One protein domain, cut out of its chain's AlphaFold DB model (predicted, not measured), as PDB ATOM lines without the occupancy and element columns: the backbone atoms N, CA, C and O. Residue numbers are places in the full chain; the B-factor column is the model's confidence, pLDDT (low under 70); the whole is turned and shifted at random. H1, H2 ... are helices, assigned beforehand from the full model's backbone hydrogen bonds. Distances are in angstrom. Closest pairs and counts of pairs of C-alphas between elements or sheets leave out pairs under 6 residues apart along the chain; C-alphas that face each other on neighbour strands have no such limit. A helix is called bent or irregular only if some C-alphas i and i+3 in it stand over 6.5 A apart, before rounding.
ATOM      1  N   ASN A   2     213.840 300.041 344.779       60.81
ATOM      2  CA  ASN A   2     213.826 298.858 343.891       60.81
ATOM      3  C   ASN A   2     214.138 297.499 344.560       60.81
ATOM      4  O   ASN A   2     213.565 296.484 344.181       60.81
ATOM      5  N   ILE A   3     215.010 297.460 345.574       65.81
ATOM      6  CA  ILE A   3     215.520 296.188 346.129       65.81
ATOM      7  C   ILE A   3     214.460 295.455 346.974       65.81
ATOM      8  O   ILE A   3     214.303 294.242 346.863       65.81
ATOM      9  N   TYR A   4     213.660 296.188 347.757       69.25
ATOM     10  CA  TYR A   4     212.566 295.605 348.548       69.25
ATOM     11  C   TYR A   4     211.459 295.010 347.669       69.25
ATOM     12  O   TYR A   4     210.930 293.947 347.985       69.25
ATOM     13  N   PHE A   5     211.155 295.648 346.535       71.25
ATOM     14  CA  PHE A   5     210.169 295.138 345.581       71.25
ATOM     15  C   PHE A   5     210.647 293.839 344.912       71.25
ATOM     16  O   PHE A   5     209.863 292.918 344.685       71.25
ATOM     17  N   GLN A   6     211.955 293.723 344.667       72.75
ATOM     18  CA  GLN A   6     212.578 292.525 344.103       72.75
ATOM     19  C   GLN A   6     212.596 291.354 345.101       72.75
ATOM     20  O   GLN A   6     212.249 290.231 344.733       72.75
ATOM     21  N   LEU A   7     212.920 291.616 346.373       71.62
ATOM     22  CA  LEU A   7     212.897 290.609 347.442       71.62
ATOM     23  C   LEU A   7     211.476 290.114 347.746       71.62
ATOM     24  O   LEU A   7     211.269 288.911 347.909       71.62
ATOM     25  N   LEU A   8     210.486 291.014 347.752       75.00
ATOM     26  CA  LEU A   8     209.081 290.651 347.935       75.00
ATOM     27  C   LEU A   8     208.585 289.765 346.783       75.00
ATOM     28  O   LEU A   8     207.981 288.724 347.033       75.00
ATOM     29  N   ASN A   9     208.912 290.108 345.531       75.12
ATOM     30  CA  ASN A   9     208.562 289.277 344.377       75.12
ATOM     31  C   ASN A   9     209.211 287.890 344.444       75.12
ATOM     32  O   ASN A   9     208.544 286.887 344.201       75.12
ATOM     33  N   GLN A  10     210.485 287.793 344.837       70.44
ATOM     34  CA  GLN A  10     211.139 286.490 344.994       70.44
ATOM     35  C   GLN A  10     210.496 285.637 346.097       70.44
ATOM     36  O   GLN A  10     210.305 284.434 345.897       70.44
ATOM     37  N   HIS A  11     210.104 286.239 347.223       69.12
ATOM     38  CA  HIS A  11     209.396 285.535 348.294       69.12
ATOM     39  C   HIS A  11     207.991 285.086 347.880       69.12
ATOM     40  O   HIS A  11     207.622 283.942 348.154       69.12
ATOM     41  N   LEU A  12     207.233 285.929 347.173       68.94
ATOM     42  CA  LEU A  12     205.905 285.580 346.663       68.94
ATOM     43  C   LEU A  12     205.979 284.466 345.609       68.94
ATOM     44  O   LEU A  12     205.212 283.508 345.678       68.94
ATOM     45  N   ILE A  13     206.962 284.510 344.704       67.75
ATOM     46  CA  ILE A  13     207.197 283.460 343.699       67.75
ATOM     47  C   ILE A  13     207.627 282.140 344.358       67.75
ATOM     48  O   ILE A  13     207.209 281.064 343.924       67.75
ATOM     49  N   LYS A  14     208.465 282.186 345.402       62.56
ATOM     50  CA  LYS A  14     208.921 280.988 346.130       62.56
ATOM     51  C   LYS A  14     207.803 280.380 346.984       62.56
ATOM     52  O   LYS A  14     207.665 279.160 347.016       62.56
ATOM     53  N   SER A  15     206.974 281.220 347.607       62.31
ATOM     54  CA  SER A  15     205.781 280.804 348.351       62.31
ATOM     55  C   SER A  15     204.740 280.161 347.426       62.31
ATOM     56  O   SER A  15     204.328 279.028 347.659       62.31
ATOM     57  N   ASN A  16     204.415 280.803 346.295       58.00
ATOM     58  CA  ASN A  16     203.455 280.280 345.321       58.00
ATOM     59  C   ASN A  16     203.929 278.963 344.670       58.00
ATOM     60  O   ASN A  16     203.141 278.032 344.496       58.00
ATOM     61  N   ARG A  17     205.241 278.828 344.393       58.12
ATOM     62  CA  ARG A  17     205.828 277.554 343.937       58.12
ATOM     63  C   ARG A  17     205.675 276.435 344.965       58.12
ATOM     64  O   ARG A  17     205.253 275.354 344.580       58.12
ATOM     65  N   ASN A  18     205.968 276.679 346.243       55.19
ATOM     66  CA  ASN A  18     205.871 275.654 347.292       55.19
ATOM     67  C   ASN A  18     204.423 275.215 347.585       55.19
ATOM     68  O   ASN A  18     204.189 274.055 347.925       55.19
ATOM     69  N   ILE A  19     203.445 276.113 347.428       59.88
ATOM     70  CA  ILE A  19     202.024 275.807 347.662       59.88
ATOM     71  C   ILE A  19     201.446 274.931 346.534       59.88
ATOM     72  O   ILE A  19     200.677 274.004 346.805       59.88
ATOM     73  N   HIS A  20     201.839 275.169 345.276       56.84
ATOM     74  CA  HIS A  20     201.383 274.371 344.131       56.84
ATOM     75  C   HIS A  20     202.103 273.020 343.996       56.84
ATOM     76  O   HIS A  20     201.456 272.022 343.672       56.84
ATOM     77  N   THR A  21     203.409 272.945 344.274       58.31
ATOM     78  CA  THR A  21     204.169 271.688 344.153       58.31
ATOM     79  C   THR A  21     203.804 270.671 345.233       58.31
ATOM     80  O   THR A  21     203.701 269.487 344.926       58.31
ATOM     81  N   GLY A  22     203.518 271.102 346.468       58.22
ATOM     82  CA  GLY A  22     203.149 270.192 347.562       58.22
ATOM     83  C   GLY A  22     201.792 269.496 347.374       58.22
ATOM     84  O   GLY A  22     201.658 268.308 347.666       58.22
ATOM     85  N   LYS A  23     200.784 270.203 346.841       59.22
ATOM     86  CA  LYS A  23     199.451 269.625 346.565       59.22
ATOM     87  C   LYS A  23     199.446 268.713 345.337       59.22
ATOM     88  O   LYS A  23     198.762 267.686 345.345       59.22
ATOM     89  N   LEU A  24     200.212 269.067 344.303       61.19
ATOM     90  CA  LEU A  24     200.329 268.261 343.089       61.19
ATOM     91  C   LEU A  24     201.143 266.981 343.346       61.19
ATOM     92  O   LEU A  24     200.691 265.914 342.950       61.19
ATOM     93  N   ASP A  25     202.263 267.048 344.077       62.19
ATOM     94  CA  ASP A  25     203.072 265.863 344.421       62.19
ATOM     95  C   ASP A  25     202.307 264.887 345.334       62.19
ATOM     96  O   ASP A  25     202.363 263.671 345.147       62.19
ATOM     97  N   GLY A  26     201.501 265.407 346.270       60.59
ATOM     98  CA  GLY A  26     200.613 264.593 347.109       60.59
ATOM     99  C   GLY A  26     199.506 263.896 346.312       60.59
ATOM    100  O   GLY A  26     199.314 262.689 346.440       60.59
ATOM    101  N   THR A  27     198.819 264.631 345.433       64.06
ATOM    102  CA  THR A  27     197.727 264.083 344.608       64.06
ATOM    103  C   THR A  27     198.254 263.096 343.567       64.06
ATOM    104  O   THR A  27     197.675 262.026 343.391       64.06
ATOM    105  N   LEU A  28     199.392 263.396 342.931       61.47
ATOM    106  CA  LEU A  28     200.065 262.488 342.005       61.47
ATOM    107  C   LEU A  28     200.530 261.215 342.712       61.47
ATOM    108  O   LEU A  28     200.285 260.136 342.188       61.47
ATOM    109  N   LYS A  29     201.104 261.282 343.919       61.88
ATOM    110  CA  LYS A  29     201.451 260.076 344.694       61.88
ATOM    111  C   LYS A  29     200.240 259.229 345.064       61.88
ATOM    112  O   LYS A  29     200.344 258.005 345.048       61.88
ATOM    113  N   THR A  30     199.099 259.836 345.379       60.94
ATOM    114  CA  THR A  30     197.868 259.093 345.688       60.94
ATOM    115  C   THR A  30     197.245 258.474 344.437       60.94
ATOM    116  O   THR A  30     196.823 257.321 344.478       60.94
ATOM    117  N   ILE A  31     197.231 259.199 343.315       60.66
ATOM    118  CA  ILE A  31     196.755 258.718 342.012       60.66
ATOM    119  C   ILE A  31     197.676 257.603 341.514       60.66
ATOM    120  O   ILE A  31     197.218 256.475 341.359       60.66
ATOM    121  N   PHE A  32     198.979 257.849 341.363       61.91
ATOM    122  CA  PHE A  32     199.930 256.802 340.993       61.91
ATOM    123  C   PHE A  32     199.884 255.649 341.991       61.91
ATOM    124  O   PHE A  32     199.778 254.519 341.561       61.91
ATOM    125  N   GLY A  33     199.828 255.873 343.302       62.06
ATOM    126  CA  GLY A  33     199.706 254.780 344.271       62.06
ATOM    127  C   GLY A  33     198.455 253.910 344.081       62.06
ATOM    128  O   GLY A  33     198.543 252.689 344.192       62.06
ATOM    129  N   LYS A  34     197.299 254.514 343.772       62.81
ATOM    130  CA  LYS A  34     196.014 253.810 343.622       62.81
ATOM    131  C   LYS A  34     195.862 253.144 342.251       62.81
ATOM    132  O   LYS A  34     195.382 252.017 342.178       62.81
ATOM    133  N   TYR A  35     196.298 253.806 341.179       73.44
ATOM    134  CA  TYR A  35     196.240 253.267 339.818       73.44
ATOM    135  C   TYR A  35     197.391 252.310 339.514       73.44
ATOM    136  O   TYR A  35     197.183 251.394 338.733       73.44
ATOM    137  N   LEU A  36     198.558 252.442 340.154       79.00
ATOM    138  CA  LEU A  36     199.707 251.554 339.927       79.00
ATOM    139  C   LEU A  36     199.421 250.117 340.367       79.00
ATOM    140  O   LEU A  36     199.860 249.185 339.705       79.00
ATOM    141  N   LEU A  37     198.653 249.922 341.444       82.12
ATOM    142  CA  LEU A  37     198.204 248.583 341.834       82.12
ATOM    143  C   LEU A  37     197.278 247.992 340.767       82.12
ATOM    144  O   LEU A  37     197.458 246.842 340.368       82.12
ATOM    145  N   VAL A  38     196.311 248.779 340.288       84.06
ATOM    146  CA  VAL A  38     195.337 248.338 339.280       84.06
ATOM    147  C   VAL A  38     196.032 248.027 337.958       84.06
ATOM    148  O   VAL A  38     195.831 246.948 337.411       84.06
ATOM    149  N   THR A  39     196.887 248.920 337.459       86.31
ATOM    150  CA  THR A  39     197.597 248.722 336.192       86.31
ATOM    151  C   THR A  39     198.573 247.558 336.275       86.31
ATOM    152  O   THR A  39     198.604 246.758 335.345       86.31
ATOM    153  N   ASN A  40     199.307 247.392 337.382       87.94
ATOM    154  CA  ASN A  40     200.181 246.235 337.579       87.94
ATOM    155  C   ASN A  40     199.378 244.927 337.586       87.94
ATOM    156  O   ASN A  40     199.738 243.974 336.907       87.94
ATOM    157  N   THR A  41     198.241 244.911 338.284       90.62
ATOM    158  CA  THR A  41     197.381 243.725 338.382       90.62
ATOM    159  C   THR A  41     196.764 243.347 337.037       90.62
ATOM    160  O   THR A  41     196.847 242.198 336.612       90.62
ATOM    161  N   VAL A  42     196.199 244.322 336.322       93.19
ATOM    162  CA  VAL A  42     195.655 244.108 334.975       93.19
ATOM    163  C   VAL A  42     196.754 243.667 334.009       93.19
ATOM    164  O   VAL A  42     196.520 242.779 333.193       93.19
ATOM    165  N   SER A  43     197.963 244.223 334.128       93.44
ATOM    166  CA  SER A  43     199.099 243.813 333.295       93.44
ATOM    167  C   SER A  43     199.499 242.362 333.560       93.44
ATOM    168  O   SER A  43     199.708 241.630 332.599       93.44
ATOM    169  N   CYS A  44     199.529 241.914 334.822       93.19
ATOM    170  CA  CYS A  44     199.748 240.504 335.165       93.19
ATOM    171  C   CYS A  44     198.703 239.591 334.504       93.19
ATOM    172  O   CYS A  44     199.073 238.627 333.835       93.19
ATOM    173  N   GLY A  45     197.413 239.932 334.605       95.88
ATOM    174  CA  GLY A  45     196.338 239.196 333.930       95.88
ATOM    175  C   GLY A  45     196.544 239.105 332.416       95.88
ATOM    176  O   GLY A  45     196.501 238.018 331.837       95.88
ATOM    177  N   LEU A  46     196.810 240.240 331.762       96.88
ATOM    178  CA  LEU A  46     197.037 240.290 330.314       96.88
ATOM    179  C   LEU A  46     198.271 239.487 329.889       96.88
ATOM    180  O   LEU A  46     198.225 238.793 328.872       96.88
ATOM    181  N   LEU A  47     199.355 239.549 330.664       95.88
ATOM    182  CA  LEU A  47     200.569 238.775 330.413       95.88
ATOM    183  C   LEU A  47     200.290 237.274 330.486       95.88
ATOM    184  O   LEU A  47     200.692 236.546 329.580       95.88
ATOM    185  N   MET A  48     199.547 236.816 331.494       95.81
ATOM    186  CA  MET A  48     199.166 235.407 331.603       95.81
ATOM    187  C   MET A  48     198.271 234.951 330.449       95.81
ATOM    188  O   MET A  48     198.522 233.906 329.850       95.81
ATOM    189  N   ALA A  49     197.266 235.748 330.078       96.69
ATOM    190  CA  ALA A  49     196.402 235.451 328.936       96.69
ATOM    191  C   ALA A  49     197.192 235.371 327.617       96.69
ATOM    192  O   ALA A  49     196.974 234.484 326.787       96.69
ATOM    193  N   THR A  50     198.150 236.281 327.436       97.44
ATOM    194  CA  THR A  50     199.025 236.303 326.259       97.44
ATOM    195  C   THR A  50     199.948 235.086 326.239       97.44
ATOM    196  O   THR A  50     200.065 234.426 325.208       97.44
ATOM    197  N   GLY A  51     200.557 234.744 327.377       96.50
ATOM    198  CA  GLY A  51     201.393 233.553 327.520       96.50
ATOM    199  C   GLY A  51     200.632 232.271 327.185       96.50
ATOM    200  O   GLY A  51     201.125 231.442 326.424       96.50
ATOM    201  N   ASP A  52     199.392 232.150 327.659       96.50
ATOM    202  CA  ASP A  52     198.524 231.021 327.328       96.50
ATOM    203  C   ASP A  52     198.145 230.988 325.841       96.50
ATOM    204  O   ASP A  52     198.186 229.932 325.216       96.50
ATOM    205  N   THR A  53     197.871 232.144 325.233       95.25
ATOM    206  CA  THR A  53     197.609 232.247 323.786       95.25
ATOM    207  C   THR A  53     198.800 231.741 322.969       95.25
ATOM    208  O   THR A  53     198.633 230.972 322.017       95.25
ATOM    209  N   ILE A  54     200.019 232.136 323.346       95.62
ATOM    210  CA  ILE A  54     201.257 231.658 322.719       95.62
ATOM    211  C   ILE A  54     201.400 230.147 322.924       95.62
ATOM    212  O   ILE A  54     201.651 229.418 321.964       95.62
ATOM    213  N   GLN A  55     201.190 229.665 324.148       94.69
ATOM    214  CA  GLN A  55     201.286 228.251 324.491       94.69
ATOM    215  C   GLN A  55     200.305 227.396 323.675       94.69
ATOM    216  O   GLN A  55     200.703 226.382 323.103       94.69
ATOM    217  N   GLN A  56     199.049 227.826 323.541       94.38
ATOM    218  CA  GLN A  56     198.050 227.140 322.719       94.38
ATOM    219  C   GLN A  56     198.446 227.111 321.234       94.38
ATOM    220  O   GLN A  56     198.275 226.087 320.565       94.38
ATOM    221  N   ASN A  57     199.031 228.193 320.713       92.00
ATOM    222  CA  ASN A  57     199.546 228.227 319.342       92.00
ATOM    223  C   ASN A  57     200.726 227.262 319.136       92.00
ATOM    224  O   ASN A  57     200.768 226.548 318.131       92.00
ATOM    225  N   ILE A  58     201.652 227.181 320.097       92.94
ATOM    226  CA  ILE A  58     202.765 226.220 320.067       92.94
ATOM    227  C   ILE A  58     202.241 224.779 320.143       92.94
ATOM    228  O   ILE A  58     202.705 223.923 319.391       92.94
ATOM    229  N   GLU A  59     201.266 224.500 321.013       91.62
ATOM    230  CA  GLU A  59     200.617 223.187 321.128       91.62
ATOM    231  C   GLU A  59     199.955 222.777 319.803       91.62
ATOM    232  O   GLU A  59     200.131 221.643 319.352       91.62
ATOM    233  N   LYS A  60     199.256 223.707 319.140       89.19
ATOM    234  CA  LYS A  60     198.647 223.492 317.819       89.19
ATOM    235  C   LYS A  60     199.696 223.168 316.754       89.19
ATOM    236  O   LYS A  60     199.509 222.227 315.982       89.19
ATOM    237  N   TYR A  61     200.800 223.915 316.742       87.94
ATOM    238  CA  TYR A  61     201.905 223.708 315.806       87.94
ATOM    239  C   TYR A  61     202.591 222.351 316.018       87.94
ATOM    240  O   TYR A  61     202.722 221.575 315.075       87.94
ATOM    241  N   ARG A  62     202.972 222.021 317.260       87.94
ATOM    242  CA  ARG A  62     203.692 220.777 317.591       87.94
ATOM    243  C   ARG A  62     202.842 219.521 317.437       87.94
ATOM    244  O   ARG A  62     203.363 218.475 317.075       87.94
ATOM    245  N   ALA A  63     201.549 219.597 317.743       85.06
ATOM    246  CA  ALA A  63     200.679 218.427 317.702       85.06
ATOM    247  C   ALA A  63     200.188 218.079 316.287       85.06
ATOM    248  O   ALA A  63     199.484 217.080 316.154       85.06
ATOM    249  N   HIS A  64     200.475 218.904 315.265       76.19
ATOM    250  CA  HIS A  64     199.873 218.825 313.919       76.19
ATOM    251  C   HIS A  64     198.341 218.648 313.945       76.19
ATOM    252  O   HIS A  64     197.737 218.086 313.035       76.19
ATOM    253  N   LYS A  65     197.689 219.117 315.014       74.25
ATOM    254  CA  LYS A  65     196.250 218.984 315.238       74.25
ATOM    255  C   LYS A  65     195.626 220.363 315.174       74.25
ATOM    256  O   LYS A  65     196.019 221.254 315.922       74.25
ATOM    257  N   SER A  66     194.594 220.521 314.349       71.38
ATOM    258  CA  SER A  66     193.755 221.719 314.366       71.38
ATOM    259  C   SER A  66     192.793 221.658 315.556       71.38
ATOM    260  O   SER A  66     191.608 221.374 315.406       71.38
ATOM    261  N   LYS A  67     193.318 221.850 316.771       79.00
ATOM    262  CA  LYS A  67     192.465 222.058 317.944       79.00
ATOM    263  C   LYS A  67     191.882 223.478 317.899       79.00
ATOM    264  O   LYS A  67     192.608 224.407 317.527       79.00
ATOM    265  N   PRO A  68     190.595 223.658 318.250       86.94
ATOM    266  CA  PRO A  68     190.025 224.987 318.421       86.94
ATOM    267  C   PRO A  68     190.717 225.706 319.584       86.94
ATOM    268  O   PRO A  68     191.202 225.065 320.516       86.94
ATOM    269  N   PHE A  69     190.762 227.034 319.511       90.38
ATOM    270  CA  PHE A  69     191.338 227.861 320.566       90.38
ATOM    271  C   PHE A  69     190.457 227.807 321.825       90.38
ATOM    272  O   PHE A  69     189.249 228.046 321.751       90.38
ATOM    273  N   ASP A  70     191.052 227.494 322.974       93.81
ATOM    274  CA  ASP A  70     190.358 227.401 324.256       93.81
ATOM    275  C   ASP A  70     190.362 228.761 324.966       93.81
ATOM    276  O   ASP A  70     191.212 229.074 325.802       93.81
ATOM    277  N   TRP A  71     189.351 229.569 324.650       93.38
ATOM    278  CA  TRP A  71     189.122 230.861 325.296       93.38
ATOM    279  C   TRP A  71     188.824 230.746 326.793       93.38
ATOM    280  O   TRP A  71     189.131 231.666 327.551       93.38
ATOM    281  N   LYS A  72     188.250 229.622 327.250       94.25
ATOM    282  CA  LYS A  72     187.976 229.410 328.678       94.25
ATOM    283  C   LYS A  72     189.277 229.203 329.444       94.25
ATOM    284  O   LYS A  72     189.394 229.671 330.573       94.25
ATOM    285  N   ARG A  73     190.258 228.504 328.866       92.81
ATOM    286  CA  ARG A  73     191.609 228.368 329.438       92.81
ATOM    287  C   ARG A  73     192.298 229.728 329.541       92.81
ATOM    288  O   ARG A  73     192.733 230.095 330.630       92.81
ATOM    289  N   THR A  74     192.276 230.522 328.474       95.75
ATOM    290  CA  THR A  74     192.858 231.873 328.484       95.75
ATOM    291  C   THR A  74     192.170 232.796 329.495       95.75
ATOM    292  O   THR A  74     192.843 233.537 330.210       95.75
ATOM    293  N   GLY A  75     190.842 232.716 329.630       95.88
ATOM    294  CA  GLY A  75     190.092 233.470 330.639       95.88
ATOM    295  C   GLY A  75     190.463 233.097 332.079       95.88
ATOM    296  O   GLY A  75     190.618 233.978 332.920       95.88
ATOM    297  N   ARG A  76     190.675 231.806 332.367       95.69
ATOM    298  CA  ARG A  76     191.147 231.348 333.687       95.69
ATOM    299  C   ARG A  76     192.552 231.868 334.000       95.69
ATOM    300  O   ARG A  76     192.779 232.368 335.096       95.69
ATOM    301  N   MET A  77     193.451 231.844 333.014       96.12
ATOM    302  CA  MET A  77     194.803 232.410 333.133       96.12
ATOM    303  C   MET A  77     194.773 233.917 333.402       96.12
ATOM    304  O   MET A  77     195.506 234.407 334.256       96.12
ATOM    305  N   PHE A  78     193.878 234.650 332.732       96.88
ATOM    306  CA  PHE A  78     193.667 236.070 333.000       96.88
ATOM    307  C   PHE A  78     193.232 236.324 334.451       96.88
ATOM    308  O   PHE A  78     193.809 237.177 335.124       96.88
ATOM    309  N   ILE A  79     192.248 235.565 334.949       95.94
ATOM    310  CA  ILE A  79     191.743 235.691 336.326       95.94
ATOM    311  C   ILE A  79     192.853 235.415 337.341       95.94
ATOM    312  O   ILE A  79     192.990 236.170 338.300       95.94
ATOM    313  N   ILE A  80     193.669 234.383 337.128       95.69
ATOM    314  CA  ILE A  80     194.784 234.080 338.034       95.69
ATOM    315  C   ILE A  80     195.784 235.228 338.074       95.69
ATOM    316  O   ILE A  80     196.151 235.655 339.164       95.69
ATOM    317  N   GLY A  81     196.140 235.812 336.928       94.00
ATOM    318  CA  GLY A  81     197.054 236.956 336.908       94.00
ATOM    319  C   GLY A  81     196.485 238.187 337.618       94.00
ATOM    320  O   GLY A  81     197.235 238.944 338.238       94.00
ATOM    321  N   LEU A  82     195.158 238.365 337.615       94.25
ATOM    322  CA  LEU A  82     194.505 239.388 338.437       94.25
ATOM    323  C   LEU A  82     194.583 239.081 339.942       94.25
ATOM    324  O   LEU A  82     194.646 240.007 340.747       94.25
ATOM    325  N   VAL A  83     194.570 237.810 340.339       93.25
ATOM    326  CA  VAL A  83     194.690 237.397 341.747       93.25
ATOM    327  C   VAL A  83     196.139 237.488 342.237       93.25
ATOM    328  O   VAL A  83     196.371 237.884 343.377       93.25
ATOM    329  N   GLU A  84     197.118 237.178 341.386       92.75
ATOM    330  CA  GLU A  84     198.552 237.251 341.707       92.75
ATOM    331  C   GLU A  84     199.092 238.688 341.765       92.75
ATOM    332  O   GLU A  84     199.994 238.991 342.552       92.75
ATOM    333  N   GLY A  85     198.514 239.598 340.976       89.56
ATOM    334  CA  GLY A  85     198.958 240.987 340.867       89.56
ATOM    335  C   GLY A  85     199.058 241.754 342.199       89.56
ATOM    336  O   GLY A  85     200.108 242.351 342.465       89.56
ATOM    337  N   PRO A  86     198.023 241.763 343.066       89.94
ATOM    338  CA  PRO A  86     198.055 242.506 344.324       89.94
ATOM    339  C   PRO A  86     199.069 241.966 345.351       89.94
ATOM    340  O   PRO A  86     199.837 242.782 345.873       89.94
ATOM    341  N   PRO A  87     199.150 240.644 345.636       88.38
ATOM    342  CA  PRO A  87     200.205 240.082 346.482       88.38
ATOM    343  C   PRO A  87     201.610 240.445 345.995       88.38
ATOM    344  O   PRO A  87     202.444 240.882 346.788       88.38
ATOM    345  N   GLN A  88     201.850 240.348 344.685       87.38
ATOM    346  CA  GLN A  88     203.145 240.653 344.085       87.38
ATOM    347  C   GLN A  88     203.486 242.149 344.182       87.38
ATOM    348  O   GLN A  88     204.603 242.515 344.550       87.38
ATOM    349  N   HIS A  89     202.508 243.032 343.953       87.50
ATOM    350  CA  HIS A  89     202.677 244.475 344.140       87.50
ATOM    351  C   HIS A  89     203.036 244.832 345.592       87.50
ATOM    352  O   HIS A  89     203.944 245.631 345.838       87.50
ATOM    353  N   LEU A  90     202.345 244.230 346.565       87.50
ATOM    354  CA  LEU A  90     202.621 244.447 347.984       87.50
ATOM    355  C   LEU A  90     203.995 243.906 348.385       87.50
ATOM    356  O   LEU A  90     204.726 244.597 349.099       87.50
ATOM    357  N   PHE A  91     204.366 242.720 347.899       88.94
ATOM    358  CA  PHE A  91     205.669 242.118 348.164       88.94
ATOM    359  C   PHE A  91     206.809 243.027 347.701       88.94
ATOM    360  O   PHE A  91     207.665 243.384 348.511       88.94
ATOM    361  N   TYR A  92     206.785 243.492 346.448       86.56
ATOM    362  CA  TYR A  92     207.840 244.374 345.940       86.56
ATOM    363  C   TYR A  92     207.856 245.734 346.637       86.56
ATOM    364  O   TYR A  92     208.928 246.243 346.958       86.56
ATOM    365  N   LYS A  93     206.689 246.292 346.980       86.62
ATOM    366  CA  LYS A  93     206.616 247.535 347.759       86.62
ATOM    367  C   LYS A  93     207.263 247.388 349.142       86.62
ATOM    368  O   LYS A  93     207.947 248.303 349.600       86.62
ATOM    369  N   LEU A  94     207.060 246.254 349.818       87.62
ATOM    370  CA  LEU A  94     207.704 245.952 351.101       87.62
ATOM    371  C   LEU A  94     209.204 245.696 350.936       87.62
ATOM    372  O   LEU A  94     210.000 246.173 351.746       87.62
ATOM    373  N   LEU A  95     209.589 244.984 349.880       87.81
ATOM    374  CA  LEU A  95     210.978 244.667 349.574       87.81
ATOM    375  C   LEU A  95     211.795 245.935 349.307       87.81
ATOM    376  O   LEU A  95     212.881 246.088 349.864       87.81
ATOM    377  N   ASP A  96     211.254 246.872 348.531       86.44
ATOM    378  CA  ASP A  96     211.907 248.150 348.241       86.44
ATOM    379  C   ASP A  96     211.937 249.086 349.448       86.44
ATOM    380  O   ASP A  96     212.895 249.839 349.615       86.44
ATOM    381  N   ARG A  97     210.939 249.010 350.338       87.44
ATOM    382  CA  ARG A  97     210.968 249.754 351.602       87.44
ATOM    383  C   ARG A  97     212.049 249.231 352.549       87.44
ATOM    384  O   ARG A  97     212.715 250.025 353.207       87.44
ATOM    385  N   ASN A  98     212.210 247.912 352.634       87.62
ATOM    386  CA  ASN A  98     213.129 247.277 353.578       87.62
ATOM    387  C   ASN A  98     214.566 247.185 353.037       87.62
ATOM    388  O   ASN A  98     215.515 247.110 353.814       87.62
ATOM    389  N   ILE A  99     214.733 247.170 351.712       89.38
ATOM    390  CA  ILE A  99     216.024 247.112 351.020       89.38
ATOM    391  C   ILE A  99     216.031 248.190 349.916       89.38
ATOM    392  O   ILE A  99     215.910 247.875 348.729       89.38
ATOM    393  N   PRO A 100     216.155 249.482 350.278       87.12
ATOM    394  CA  PRO A 100     216.119 250.577 349.305       87.12
ATOM    395  C   PRO A 100     217.407 250.681 348.472       87.12
ATOM    396  O   PRO A 100     217.393 251.227 347.367       87.12
ATOM    397  N   ASN A 101     218.519 250.149 348.985       88.50
ATOM    398  CA  ASN A 101     219.818 250.212 348.325       88.50
ATOM    399  C   ASN A 101     219.859 249.334 347.063       88.50
ATOM    400  O   ASN A 101     219.191 248.300 346.967       88.50
ATOM    401  N   ARG A 102     220.667 249.759 346.086       85.88
ATOM    402  CA  ARG A 102     220.846 249.094 344.782       85.88
ATOM    403  C   ARG A 102     222.266 248.560 344.571       85.88
ATOM    404  O   ARG A 102     222.683 248.342 343.441       85.88
ATOM    405  N   ASP A 103     223.019 248.376 345.649       92.69
ATOM    406  CA  ASP A 103     224.323 247.721 345.613       92.69
ATOM    407  C   ASP A 103     224.179 246.210 345.362       92.69
ATOM    408  O   ASP A 103     223.129 245.614 345.615       92.69
ATOM    409  N   PHE A 104     225.250 245.574 344.879       93.06
ATOM    410  CA  PHE A 104     225.236 244.161 344.480       93.06
ATOM    411  C   PHE A 104     224.739 243.228 345.595       93.06
ATOM    412  O   PHE A 104     223.962 242.309 345.338       93.06
ATOM    413  N   LYS A 105     225.115 243.495 346.854       91.81
ATOM    414  CA  LYS A 105     224.683 242.692 348.007       91.81
ATOM    415  C   LYS A 105     223.179 242.821 348.255       91.81
ATOM    416  O   LYS A 105     222.516 241.819 348.522       91.81
ATOM    417  N   SER A 106     222.630 244.029 348.136       89.44
ATOM    418  CA  SER A 106     221.186 244.268 348.229       89.44
ATOM    419  C   SER A 106     220.418 243.599 347.092       89.44
ATOM    420  O   SER A 106     219.392 242.973 347.350       89.44
ATOM    421  N   ILE A 107     220.928 243.661 345.860       91.31
ATOM    422  CA  ILE A 107     220.330 242.971 344.706       91.31
ATOM    423  C   ILE A 107     220.316 241.457 344.939       91.31
ATOM    424  O   ILE A 107     219.265 240.833 344.810       91.31
ATOM    425  N   LEU A 108     221.438 240.870 345.366       93.38
ATOM    426  CA  LEU A 108     221.518 239.435 345.646       93.38
ATOM    427  C   LEU A 108     220.529 239.012 346.741       93.38
ATOM    428  O   LEU A 108     219.834 238.009 346.601       93.38
ATOM    429  N   LYS A 109     220.396 239.811 347.805       90.69
ATOM    430  CA  LYS A 109     219.409 239.562 348.864       90.69
ATOM    431  C   LYS A 109     217.971 239.619 348.344       90.69
ATOM    432  O   LYS A 109     217.156 238.796 348.754       90.69
ATOM    433  N   LYS A 110     217.653 240.562 347.449       91.69
ATOM    434  CA  LYS A 110     216.333 240.642 346.802       91.69
ATOM    435  C   LYS A 110     216.046 239.394 345.972       91.69
ATOM    436  O   LYS A 110     214.968 238.837 346.117       91.69
ATOM    437  N   ILE A 111     217.019 238.923 345.189       91.94
ATOM    438  CA  ILE A 111     216.892 237.693 344.390       91.94
ATOM    439  C   ILE A 111     216.620 236.485 345.294       91.94
ATOM    440  O   ILE A 111     215.694 235.726 345.034       91.94
ATOM    441  N   ILE A 112     217.372 236.329 346.388       92.06
ATOM    442  CA  ILE A 112     217.165 235.219 347.333       92.06
ATOM    443  C   ILE A 112     215.758 235.274 347.949       92.06
ATOM    444  O   ILE A 112     215.085 234.252 348.038       92.06
ATOM    445  N   LEU A 113     215.289 236.457 348.359       90.94
ATOM    446  CA  LEU A 113     213.942 236.617 348.917       90.94
ATOM    447  C   LEU A 113     212.842 236.342 347.887       90.94
ATOM    448  O   LEU A 113     211.822 235.750 348.231       90.94
ATOM    449  N   ASP A 114     213.045 236.750 346.638       89.56
ATOM    450  CA  ASP A 114     212.117 236.483 345.541       89.56
ATOM    451  C   ASP A 114     211.983 234.971 345.300       89.56
ATOM    452  O   ASP A 114     210.876 234.437 345.286       89.56
ATOM    453  N   GLN A 115     213.105 234.250 345.257       89.62
ATOM    454  CA  GLN A 115     213.106 232.799 345.056       89.62
ATOM    455  C   GLN A 115     212.540 232.011 346.243       89.62
ATOM    456  O   GLN A 115     211.875 231.001 346.038       89.62
ATOM    457  N   LEU A 116     212.772 232.454 347.483       87.81
ATOM    458  CA  LEU A 116     212.316 231.728 348.676       87.81
ATOM    459  C   LEU A 116     210.883 232.066 349.103       87.81
ATOM    460  O   LEU A 116     210.262 231.270 349.802       87.81
ATOM    461  N   ILE A 117     210.370 233.244 348.741       87.81
ATOM    462  CA  ILE A 117     209.072 233.730 349.232       87.81
ATOM    463  C   ILE A 117     208.123 234.018 348.074       87.81
ATOM    464  O   ILE A 117     207.030 233.450 348.031       87.81
ATOM    465  N   ALA A 118     208.518 234.882 347.137       87.44
ATOM    466  CA  ALA A 118     207.620 235.315 346.070       87.44
ATOM    467  C   ALA A 118     207.276 234.164 345.122       87.44
ATOM    468  O   ALA A 118     206.099 233.916 344.867       87.44
ATOM    469  N   SER A 119     208.285 233.414 344.673       87.69
ATOM    470  CA  SER A 119     208.111 232.293 343.748       87.69
ATOM    471  C   SER A 119     207.215 231.181 344.328       87.69
ATOM    472  O   SER A 119     206.197 230.873 343.704       87.69
ATOM    473  N   PRO A 120     207.439 230.649 345.551       86.62
ATOM    474  CA  PRO A 120     206.542 229.652 346.143       86.62
ATOM    475  C   PRO A 120     205.118 230.166 346.372       86.62
ATOM    476  O   PRO A 120     204.157 229.408 346.216       86.62
ATOM    477  N   THR A 121     204.969 231.448 346.719       88.12
ATOM    478  CA  THR A 121     203.653 232.079 346.889       88.12
ATOM    479  C   THR A 121     202.911 232.150 345.556       88.12
ATOM    480  O   THR A 121     201.756 231.738 345.484       88.12
ATOM    481  N   CYS A 122     203.585 232.607 344.498       89.81
ATOM    482  CA  CYS A 122     203.048 232.671 343.142       89.81
ATOM    483  C   CYS A 122     202.636 231.278 342.642       89.81
ATOM    484  O   CYS A 122     201.475 231.058 342.314       89.81
ATOM    485  N   ILE A 123     203.536 230.290 342.731       88.38
ATOM    486  CA  ILE A 123     203.254 228.901 342.337       88.38
ATOM    487  C   ILE A 123     202.042 228.338 343.093       88.38
ATOM    488  O   ILE A 123     201.208 227.651 342.503       88.38
ATOM    489  N   SER A 124     201.919 228.631 344.389       88.31
ATOM    490  CA  SER A 124     200.774 228.180 345.184       88.31
ATOM    491  C   SER A 124     199.472 228.816 344.694       88.31
ATOM    492  O   SER A 124     198.508 228.097 344.434       88.31
ATOM    493  N   ILE A 125     199.440 230.142 344.515       90.69
ATOM    494  CA  ILE A 125     198.257 230.852 344.004       90.69
ATOM    495  C   ILE A 125     197.850 230.290 342.641       90.69
ATOM    496  O   ILE A 125     196.676 229.976 342.444       90.69
ATOM    497  N   PHE A 126     198.814 230.090 341.743       91.19
ATOM    498  CA  PHE A 126     198.574 229.525 340.427       91.19
ATOM    499  C   PHE A 126     197.941 228.133 340.501       91.19
ATOM    500  O   PHE A 126     196.891 227.894 339.907       91.19
ATOM    501  N   LEU A 127     198.562 227.198 341.227       89.12
ATOM    502  CA  LEU A 127     198.133 225.797 341.245       89.12
ATOM    503  C   LEU A 127     196.772 225.619 341.922       89.12
ATOM    504  O   LEU A 127     195.896 224.948 341.374       89.12
ATOM    505  N   PHE A 128     196.569 226.258 343.078       89.31
ATOM    506  CA  PHE A 128     195.285 226.211 343.773       89.31
ATOM    507  C   PHE A 128     194.201 226.977 343.010       89.31
ATOM    508  O   PHE A 128     193.082 226.483 342.874       89.31
ATOM    509  N   GLY A 129     194.531 228.149 342.461       90.69
ATOM    510  CA  GLY A 129     193.617 228.956 341.658       90.69
ATOM    511  C   GLY A 129     193.161 228.233 340.393       90.69
ATOM    512  O   GLY A 129     191.965 228.197 340.110       90.69
ATOM    513  N   MET A 130     194.085 227.590 339.671       90.25
ATOM    514  CA  MET A 130     193.757 226.761 338.509       90.25
ATOM    515  C   MET A 130     192.837 225.602 338.888       90.25
ATOM    516  O   MET A 130     191.823 225.415 338.221       90.25
ATOM    517  N   GLY A 131     193.150 224.860 339.958       87.38
ATOM    518  CA  GLY A 131     192.328 223.733 340.408       87.38
ATOM    519  C   GLY A 131     190.893 224.152 340.738       87.38
ATOM    520  O   GLY A 131     189.940 223.521 340.279       87.38
ATOM    521  N   LEU A 132     190.733 225.279 341.439       89.88
ATOM    522  CA  LEU A 132     189.420 225.858 341.741       89.88
ATOM    523  C   LEU A 132     188.668 226.293 340.477       89.88
ATOM    524  O   LEU A 132     187.489 225.984 340.325       89.88
ATOM    525  N   LEU A 133     189.338 226.983 339.551       90.19
ATOM    526  CA  LEU A 133     188.736 227.452 338.298       90.19
ATOM    527  C   LEU A 133     188.417 226.319 337.310       90.19
ATOM    528  O   LEU A 133     187.588 226.489 336.417       90.19
ATOM    529  N   GLU A 134     189.078 225.173 337.450       88.94
ATOM    530  CA  GLU A 134     188.775 223.932 336.734       88.94
ATOM    531  C   GLU A 134     187.639 223.125 337.370       88.94
ATOM    532  O   GLU A 134     187.148 222.187 336.746       88.94
ATOM    533  N   GLY A 135     187.193 223.496 338.575       86.81
ATOM    534  CA  GLY A 135     186.182 222.750 339.321       86.81
ATOM    535  C   GLY A 135     186.704 221.426 339.884       86.81
ATOM    536  O   GLY A 135     185.920 220.503 340.102       86.81
ATOM    537  N   GLN A 136     188.017 221.309 340.095       87.44
ATOM    538  CA  GLN A 136     188.615 220.136 340.726       87.44
ATOM    539  C   GLN A 136     188.266 220.076 342.222       87.44
ATOM    540  O   GLN A 136     188.001 221.093 342.865       87.44
ATOM    541  N   THR A 137     188.297 218.875 342.804       86.38
ATOM    542  CA  THR A 137     188.163 218.719 344.257       86.38
ATOM    543  C   THR A 137     189.440 219.172 344.966       86.38
ATOM    544  O   THR A 137     190.543 219.081 344.425       86.38
ATOM    545  N   TRP A 138     189.298 219.616 346.218       81.19
ATOM    546  CA  TRP A 138     190.425 220.061 347.040       81.19
ATOM    547  C   TRP A 138     191.535 219.004 347.149       81.19
ATOM    548  O   TRP A 138     192.715 219.323 347.021       81.19
ATOM    549  N   GLU A 139     191.167 217.735 347.328       81.44
ATOM    550  CA  GLU A 139     192.121 216.626 347.430       81.44
ATOM    551  C   GLU A 139     192.922 216.422 346.138       81.44
ATOM    552  O   GLU A 139     194.143 216.241 346.187       81.44
ATOM    553  N   THR A 140     192.261 216.511 344.977       80.38
ATOM    554  CA  THR A 140     192.919 216.432 343.668       80.38
ATOM    555  C   THR A 140     193.852 217.617 343.462       80.38
ATOM    556  O   THR A 140     195.020 217.416 343.131       80.38
ATOM    557  N   THR A 141     193.396 218.837 343.756       82.50
ATOM    558  CA  THR A 141     194.222 220.044 343.636       82.50
ATOM    559  C   THR A 141     195.448 219.988 344.545       82.50
ATOM    560  O   THR A 141     196.548 220.299 344.095       82.50
ATOM    561  N   VAL A 142     195.318 219.541 345.800       82.25
ATOM    562  CA  VAL A 142     196.458 219.393 346.724       82.25
ATOM    563  C   VAL A 142     197.444 218.339 346.224       82.25
ATOM    564  O   VAL A 142     198.656 218.561 346.257       82.25
ATOM    565  N   THR A 143     196.945 217.196 345.754       83.62
ATOM    566  CA  THR A 143     197.788 216.094 345.271       83.62
ATOM    567  C   THR A 143     198.551 216.498 344.011       83.62
ATOM    568  O   THR A 143     199.772 216.331 343.946       83.62
ATOM    569  N   GLU A 144     197.866 217.107 343.042       80.62
ATOM    570  CA  GLU A 144     198.501 217.654 341.844       80.62
ATOM    571  C   GLU A 144     199.500 218.756 342.178       80.62
ATOM    572  O   GLU A 144     200.590 218.782 341.607       80.62
ATOM    573  N   SER A 145     199.152 219.650 343.107       80.44
ATOM    574  CA  SER A 145     200.025 220.753 343.498       80.44
ATOM    575  C   SER A 145     201.320 220.235 344.104       80.44
ATOM    576  O   SER A 145     202.390 220.669 343.695       80.44
ATOM    577  N   LYS A 146     201.252 219.245 345.003       79.12
ATOM    578  CA  LYS A 146     202.444 218.594 345.571       79.12
ATOM    579  C   LYS A 146     203.299 217.938 344.488       79.12
ATOM    580  O   LYS A 146     204.510 218.140 344.465       79.12
ATOM    581  N   ALA A 147     202.682 217.195 343.570       79.31
ATOM    582  CA  ALA A 147     203.404 216.529 342.488       79.31
ATOM    583  C   ALA A 147     204.089 217.530 341.539       79.31
ATOM    584  O   ALA A 147     205.242 217.334 341.150       79.31
ATOM    585  N   LYS A 148     203.396 218.620 341.184       79.31
ATOM    586  CA  LYS A 148     203.928 219.697 340.336       79.31
ATOM    587  C   LYS A 148     205.022 220.484 341.059       79.31
ATOM    588  O   LYS A 148     206.060 220.734 340.461       79.31
ATOM    589  N   PHE A 149     204.838 220.798 342.341       76.00
ATOM    590  CA  PHE A 149     205.822 221.517 343.152       76.00
ATOM    591  C   PHE A 149     207.142 220.745 343.260       76.00
ATOM    592  O   PHE A 149     208.203 221.313 343.018       76.00
ATOM    593  N   ILE A 150     207.081 219.433 343.527       75.44
ATOM    594  CA  ILE A 150     208.273 218.569 343.563       75.44
ATOM    595  C   ILE A 150     208.985 218.572 342.207       75.44
ATOM    596  O   ILE A 150     210.197 218.758 342.163       75.44
ATOM    597  N   LYS A 151     208.250 218.428 341.096       74.81
ATOM    598  CA  LYS A 151     208.846 218.476 339.751       74.81
ATOM    599  C   LYS A 151     209.519 219.812 339.445       74.81
ATOM    600  O   LYS A 151     210.590 219.813 338.853       74.81
ATOM    601  N   ILE A 152     208.903 220.931 339.825       70.06
ATOM    602  CA  ILE A 152     209.469 222.268 339.598       70.06
ATOM    603  C   ILE A 152     210.771 222.426 340.390       70.06
ATOM    604  O   ILE A 152     211.772 222.864 339.833       70.06
ATOM    605  N   TYR A 153     210.786 221.996 341.654       67.81
ATOM    606  CA  TYR A 153     211.965 222.108 342.513       67.81
ATOM    607  C   TYR A 153     213.103 221.150 342.125       67.81
ATOM    608  O   TYR A 153     214.251 221.412 342.438       67.81
ATOM    609  N   GLN A 154     212.806 220.041 341.444       68.44
ATOM    610  CA  GLN A 154     213.825 219.114 340.935       68.44
ATOM    611  C   GLN A 154     214.588 219.644 339.713       68.44
ATOM    612  O   GLN A 154     215.641 219.107 339.381       68.44
ATOM    613  N   VAL A 155     214.026 220.625 339.003       59.38
ATOM    614  CA  VAL A 155     214.605 221.194 337.775       59.38
ATOM    615  C   VAL A 155     215.383 222.488 338.056       59.38
ATOM    616  O   VAL A 155     216.181 222.902 337.215       59.38
ATOM    617  N   MET A 156     215.165 223.108 339.221       53.47
ATOM    618  CA  MET A 156     215.957 224.234 339.736       53.47
ATOM    619  C   MET A 156     217.210 223.743 340.458       53.47
ATOM    620  O   MET A 156     218.250 224.418 340.299       53.47
TER     621      MET A 156
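What this domain is: This is residues 2 to 156 of the 156 residues of an uncharacterized protein of Blattella germanica (UniProt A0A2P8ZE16). What shape do these atoms make? One very long helix, H1, sticks out with residues 2 to 35 as a free arm, and on its later part a zigzag of shorter helices folds back and forth: H2 turns back on H1, H3 crosses back with its arm H3b packed on the arm H2a, and H4 folds back on H3b. What is it built of? The printed part has 155 residues with four named helices, H1, H2, H3 and H4 in that order, and no named strand; the class is all helix. How large is it? It is extended, with a radius of gyration of the C-alphas of 24.4 A and spans of 86 by 38 by 30 A, the arm making much of the length.

Where its parts are: Where does the longest helix run? H1 holds residues 2 to 62, 83.0 A from C-alpha 2 at (213.826, 298.858, 343.891) to C-alpha 62 at (203.692, 220.777, 317.591), with a kink of 27 degrees near residue 34. Which helices are bent? H2, residues 71 to 98, and H3, residues 104 to 133, were each assigned as one helix by hydrogen bonds, but C-alphas 83 and 86 are 6.6 A apart and C-alphas 116 and 119 are 6.5 A apart. Their arms are H2a, 71 to 83, 18.6 A; H2b, 86 to 98, 18.3 A; H3a, 104 to 116, 18.4 A; and H3b, 119 to 133, 20.7 A. Where is the last helix? H4, residues 138 to 155, is 25.9 A long and ends at C-alpha 155, (214.605, 221.194, 337.775).

How they stand to each other: What touches H1? H1 and H2a form a helical hairpin at 37 degrees, only just a steep tilt, touching along residues 41 to 53 of H1; the closest C-alphas, of Gly 45 and Gly 81, are 3.8 A apart. H2b touches H1 too, the closest C-alphas being those of Thr 41 and Pro 86, 6.1 A apart. What comes next outward? H3b touches H2a at a steep tilt of 44 degrees, opposite ways, closest at the C-alphas of Ile 80 and Gly 129, 6.4 A. H3b and H4 form a helical hairpin at 35.1 degrees, only just steep, closest at the C-alphas of Gly 131 and Thr 141, 5.3 A. What of H3a, and of the backbones? H3a is close to H2b but not clearly touching, the C-alphas of Leu 95 and Lys 110 being closest at 7.2 A. Every O i to N i+4 pair is within hydrogen-bond range in H2a, H2b, H3a and H3b, against 54 of 57 in H1 and 13 of 14 in H4.

The domain as a whole: How far does it reach? The two C-alphas farthest apart, of Asn 2 and Lys 65, are 86.7 A apart. Is there a cut or a long link? The printed part has no cut; the links H2 to H3 and H3 to H4 are tight, and H1 to H2 is short. Where is confidence low? The mean pLDDT of the printed part is 82.6, and residues 2 to 4, 11 to 34 and 153 to 156 are under 70.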